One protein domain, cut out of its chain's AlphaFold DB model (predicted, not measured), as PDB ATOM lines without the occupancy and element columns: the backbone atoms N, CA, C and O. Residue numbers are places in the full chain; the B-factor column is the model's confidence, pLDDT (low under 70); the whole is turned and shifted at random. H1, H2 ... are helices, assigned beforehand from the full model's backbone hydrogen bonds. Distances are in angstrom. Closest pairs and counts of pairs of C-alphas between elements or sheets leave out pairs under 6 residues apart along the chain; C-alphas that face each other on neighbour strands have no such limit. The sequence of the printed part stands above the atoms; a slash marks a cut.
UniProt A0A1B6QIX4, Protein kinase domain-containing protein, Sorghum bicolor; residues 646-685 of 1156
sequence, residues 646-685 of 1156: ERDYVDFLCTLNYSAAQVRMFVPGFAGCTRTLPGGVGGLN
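Overview. This is residues 646 to 685 of the 1156 residues of the protein "Protein kinase domain-containing protein" of Sorghum bicolor (UniProt A0A1B6QIX4). A short helix, H1, sits in the middle, with a second short helix, H2, on one side of it; from H2 a long stretch without a named element crosses past H1 and folds round on its far side, residues 678 to 685. The printed part has 40 residues, H1 then H2 along the chain and no named strand; it is all helix by class, though just 17 residues are in named elements. It is compact, with a radius of gyration of the C-alphas of 9.3 A, and spans 26 by 17 by 14 A, only just elongated.

Along the chain. H1, residues 646 to 655, begins at C-alpha 646 (169.725, 158.956, 258.196) and measures 14.2 A. H2, residues 660 to 666, measures 10.1 A and ends at C-alpha 666 (171.216, 154.641, 249.261).

Arrangement. H1 and H2 form a helical hairpin over a tight link of 4 residues. They only just touch, with 3 pairs of C-alphas within 8 A; the closest C-alphas, of Leu 653 and Val 663, are 6.8 A apart. They run opposite ways at a steep tilt of 40 degrees. Every O i to N i+4 pair is within hydrogen-bond range in H1; in H2 1 of 3 is, beside 3 of 4 O i to N i+3 pairs.

Size, cuts and confidence. The C-alphas farthest apart, of Gly 669 and Gly 679, are 26.7 A apart. The printed part has no cut. Its mean pLDDT is 91.4, and no printed residue is under 70.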
ATOM      1  N   GLU A 646     169.020 159.374 259.426       93.38
ATOM      2  CA  GLU A 646     169.725 158.956 258.196       93.38
ATOM      3  C   GLU A 646     171.195 158.602 258.457       93.38
ATOM      4  O   GLU A 646     171.666 157.545 258.041       93.38
ATOM      5  N   ARG A 647     171.905 159.457 259.206       93.56
ATOM      6  CA  ARG A 647     173.328 159.280 259.505       93.56
ATOM      7  C   ARG A 647     173.631 157.974 260.243       93.56
ATOM      8  O   ARG A 647     174.646 157.357 259.951       93.56
ATOM      9  N   ASP A 648     172.769 157.532 261.154       95.00
ATOM     10  CA  ASP A 648     173.010 156.317 261.938       95.00
ATOM     11  C   ASP A 648     172.862 155.055 261.069       95.00
ATOM     12  O   ASP A 648     173.616 154.094 261.232       95.00
ATOM     13  N   TYR A 649     171.969 155.086 260.072       96.56
ATOM     14  CA  TYR A 649     171.870 154.044 259.045       96.56
ATOM     15  C   TYR A 649     173.002 154.120 258.002       96.56
ATOM     16  O   TYR A 649     173.455 153.087 257.514       96.56
ATOM     17  N   VAL A 650     173.514 155.313 257.676       95.56
ATOM     18  CA  VAL A 650     174.709 155.467 256.822       95.56
ATOM     19  C   VAL A 650     175.950 154.912 257.519       95.56
ATOM     20  O   VAL A 650     176.705 154.150 256.917       95.56
ATOM     21  N   ASP A 651     176.131 155.215 258.803       95.69
ATOM     22  CA  ASP A 651     177.226 154.662 259.597       95.69
ATOM     23  C   ASP A 651     177.065 153.140 259.779       95.69
ATOM     24  O   ASP A 651     178.064 152.420 259.767       95.69
ATOM     25  N   PHE A 652     175.834 152.612 259.850       96.62
ATOM     26  CA  PHE A 652     175.551 151.170 259.772       96.62
ATOM     27  C   PHE A 652     176.009 150.555 258.439       96.62
ATOM     28  O   PHE A 652     176.754 149.575 258.455       96.62
ATOM     29  N   LEU A 653     175.646 151.150 257.296       95.38
ATOM     30  CA  LEU A 653     176.084 150.700 255.965       95.38
ATOM     31  C   LEU A 653     177.616 150.736 255.823       95.38
ATOM     32  O   LEU A 653     178.218 149.793 255.314       95.38
ATOM     33  N   CYS A 654     178.268 151.769 256.358       94.94
ATOM     34  CA  CYS A 654     179.728 151.835 256.452       94.94
ATOM     35  C   CYS A 654     180.326 150.741 257.351       94.94
ATOM     36  O   CYS A 654     181.415 150.240 257.078       94.94
ATOM     37  N   THR A 655     179.613 150.325 258.399       95.56
ATOM     38  CA  THR A 655     180.043 149.250 259.313       95.56
ATOM     39  C   THR A 655     179.905 147.855 258.687       95.56
ATOM     40  O   THR A 655     180.574 146.923 259.126       95.56
ATOM     41  N   LEU A 656     179.122 147.714 257.610       92.50
ATOM     42  CA  LEU A 656     179.091 146.524 256.745       92.50
ATOM     43  C   LEU A 656     180.253 146.474 255.729       92.50
ATOM     44  O   LEU A 656     180.282 145.591 254.873       92.50
ATOM     45  N   ASN A 657     181.215 147.405 255.805       91.50
ATOM     46  CA  ASN A 657     182.313 147.578 254.843       91.50
ATOM     47  C   ASN A 657     181.846 147.815 253.391       91.50
ATOM     48  O   ASN A 657     182.570 147.502 252.444       91.50
ATOM     49  N   TYR A 658     180.648 148.377 253.192       92.06
ATOM     50  CA  TYR A 658     180.179 148.753 251.858       92.06
ATOM     51  C   TYR A 658     181.032 149.901 251.295       92.06
ATOM     52  O   TYR A 658     181.332 150.881 251.980       92.06
ATOM     53  N   SER A 659     181.418 149.794 250.024       90.00
ATOM     54  CA  SER A 659     182.178 150.836 249.330       90.00
ATOM     55  C   SER A 659     181.350 152.112 249.139       90.00
ATOM     56  O   SER A 659     180.120 152.081 249.091       90.00
ATOM     57  N   ALA A 660     182.023 153.249 248.931       88.00
ATOM     58  CA  ALA A 660     181.345 154.519 248.664       88.00
ATOM     59  C   ALA A 660     180.409 154.465 247.436       88.00
ATOM     60  O   ALA A 660     179.405 155.168 247.420       88.00
ATOM     61  N   ALA A 661     180.689 153.612 246.441       86.06
ATOM     62  CA  ALA A 661     179.801 153.395 245.298       86.06
ATOM     63  C   ALA A 661     178.500 152.670 245.695       86.06
ATOM     64  O   ALA A 661     177.422 153.084 245.281       86.06
ATOM     65  N   GLN A 662     178.584 151.650 246.554       91.06
ATOM     66  CA  GLN A 662     177.413 150.926 247.069       91.06
ATOM     67  C   GLN A 662     176.578 151.806 248.010       91.06
ATOM     68  O   GLN A 662     175.356 151.838 247.906       91.06
ATOM     69  N   VAL A 663     177.216 152.593 248.886       90.31
ATOM     70  CA  VAL A 663     176.496 153.527 249.774       90.31
ATOM     71  C   VAL A 663     175.845 154.680 248.986       90.31
ATOM     72  O   VAL A 663     174.768 155.135 249.367       90.31
ATOM     73  N   ARG A 664     176.398 155.098 247.834       89.75
ATOM     74  CA  ARG A 664     175.757 156.086 246.935       89.75
ATOM     75  C   ARG A 664     174.407 155.651 246.371       89.75
ATOM     76  O   ARG A 664     173.603 156.519 246.042       89.75
ATOM     77  N   MET A 665     174.141 154.347 246.282       87.75
ATOM     78  CA  MET A 665     172.837 153.826 245.849       87.75
ATOM     79  C   MET A 665     171.728 154.188 246.852       87.75
ATOM     80  O   MET A 665     170.599 154.449 246.451       87.75
ATOM     81  N   PHE A 666     172.080 154.259 248.140       90.31
ATOM     82  CA  PHE A 666     171.216 154.641 249.261       90.31
ATOM     83  C   PHE A 666     171.194 156.156 249.522       90.31
ATOM     84  O   PHE A 666     170.152 156.731 249.846       90.31
ATOM     85  N   VAL A 667     172.359 156.802 249.408       90.12
ATOM     86  CA  VAL A 667     172.559 158.235 249.668       90.12
ATOM     87  C   VAL A 667     173.255 158.886 248.469       90.12
ATOM     88  O   VAL A 667     174.487 158.902 248.391       90.12
ATOM     89  N   PRO A 668     172.482 159.453 247.526       81.25
ATOM     90  CA  PRO A 668     173.024 160.208 246.404       81.25
ATOM     91  C   PRO A 668     173.941 161.336 246.901       81.25
ATOM     92  O   PRO A 668     173.608 162.047 247.845       81.25
ATOM     93  N   GLY A 669     175.120 161.475 246.288       80.50
ATOM     94  CA  GLY A 669     176.143 162.446 246.709       80.50
ATOM     95  C   GLY A 669     177.049 162.007 247.873       80.50
ATOM     96  O   GLY A 669     177.938 162.764 248.258       80.50
ATOM     97  N   PHE A 670     176.893 160.797 248.424       89.12
ATOM     98  CA  PHE A 670     177.749 160.297 249.509       89.12
ATOM     99  C   PHE A 670     179.244 160.270 249.131       89.12
ATOM    100  O   PHE A 670     179.661 159.568 248.207       89.12
ATOM    101  N   ALA A 671     180.085 161.010 249.860       86.06
ATOM    102  CA  ALA A 671     181.510 161.129 249.537       86.06
ATOM    103  C   ALA A 671     182.306 159.853 249.881       86.06
ATOM    104  O   ALA A 671     183.038 159.337 249.036       86.06
ATOM    105  N   GLY A 672     182.134 159.328 251.096       87.94
ATOM    106  CA  GLY A 672     182.848 158.164 251.619       87.94
ATOM    107  C   GLY A 672     182.642 157.998 253.129       87.94
ATOM    108  O   GLY A 672     182.199 158.923 253.811       87.94
ATOM    109  N   CYS A 673     182.951 156.811 253.654       90.38
ATOM    110  CA  CYS A 673     182.753 156.490 255.067       90.38
ATOM    111  C   CYS A 673     183.725 157.264 255.967       90.38
ATOM    112  O   CYS A 673     184.936 157.076 255.893       90.38
ATOM    113  N   THR A 674     183.176 158.127 256.826       88.19
ATOM    114  CA  THR A 674     183.929 158.953 257.793       88.19
ATOM    115  C   THR A 674     183.739 158.506 259.245       88.19
ATOM    116  O   THR A 674     184.519 158.894 260.112       88.19
ATOM    117  N   ARG A 675     182.718 157.685 259.516       90.94
ATOM    118  CA  ARG A 675     182.415 157.075 260.815       90.94
ATOM    119  C   ARG A 675     181.851 155.664 260.585       90.94
ATOM    120  O   ARG A 675     181.364 155.341 259.504       90.94
ATOM    121  N   THR A 676     181.964 154.828 261.608       91.94
ATOM    122  CA  THR A 676     181.302 153.524 261.748       91.94
ATOM    123  C   THR A 676     180.674 153.450 263.142       91.94
ATOM    124  O   THR A 676     180.967 154.280 264.009       91.94
ATOM    125  N   LEU A 677     179.775 152.493 263.366       93.31
ATOM    126  CA  LEU A 677     179.033 152.383 264.618       93.31
ATOM    127  C   LEU A 677     179.892 151.791 265.753       93.31
ATOM    128  O   LEU A 677     180.458 150.703 265.596       93.31
ATOM    129  N   PRO A 678     179.957 152.444 266.933       89.00
ATOM    130  CA  PRO A 678     180.557 151.858 268.127       89.00
ATOM    131  C   PRO A 678     179.862 150.543 268.509       89.00
ATOM    132  O   PRO A 678     178.643 150.494 268.649       89.00
ATOM    133  N   GLY A 679     180.638 149.470 268.682       87.25
ATOM    134  CA  GLY A 679     180.109 148.119 268.926       87.25
ATOM    135  C   GLY A 679     179.789 147.309 267.659       87.25
ATOM    136  O   GLY A 679     179.397 146.147 267.770       87.25
ATOM    137  N   GLY A 680     180.005 147.870 266.464       92.44
ATOM    138  CA  GLY A 680     179.720 147.215 265.186       92.44
ATOM    139  C   GLY A 680     178.262 147.385 264.749       92.44
ATOM    140  O   GLY A 680     177.564 148.285 265.209       92.44
ATOM    141  N   VAL A 681     177.781 146.510 263.862       92.88
ATOM    142  CA  VAL A 681     176.422 146.581 263.284       92.88
ATOM    143  C   VAL A 681     175.298 146.554 264.332       92.88
ATOM    144  O   VAL A 681     174.348 147.327 264.227       92.88
ATOM    145  N   GLY A 682     175.438 145.762 265.403       92.81
ATOM    146  CA  GLY A 682     174.509 145.759 266.548       92.81
ATOM    147  C   GLY A 682     174.546 147.040 267.403       92.81
ATOM    148  O   GLY A 682     173.714 147.219 268.298       92.81
ATOM    149  N   GLY A 683     175.501 147.937 267.138       94.94
ATOM    150  CA  GLY A 683     175.623 149.275 267.720       94.94
ATOM    151  C   GLY A 683     174.619 150.293 267.176       94.94
ATOM    152  O   GLY A 683     174.538 151.397 267.707       94.94
ATOM    153  N   LEU A 684     173.828 149.934 266.155       97.50
ATOM    154  CA  LEU A 684     172.714 150.758 265.680       97.50
ATOM    155  C   LEU A 684     171.729 150.991 266.832       97.50
ATOM    156  O   LEU A 684     171.477 150.078 267.619       97.50
ATOM    157  N   ASN A 685     171.158 152.196 266.933       98.19
ATOM    158  CA  ASN A 685     170.256 152.557 268.027       98.19
ATOM    159  C   ASN A 685     168.863 151.918 267.866       98.19
ATOM    160  O   ASN A 685     167.879 152.582 267.552       98.19
TER     161      ASN A 685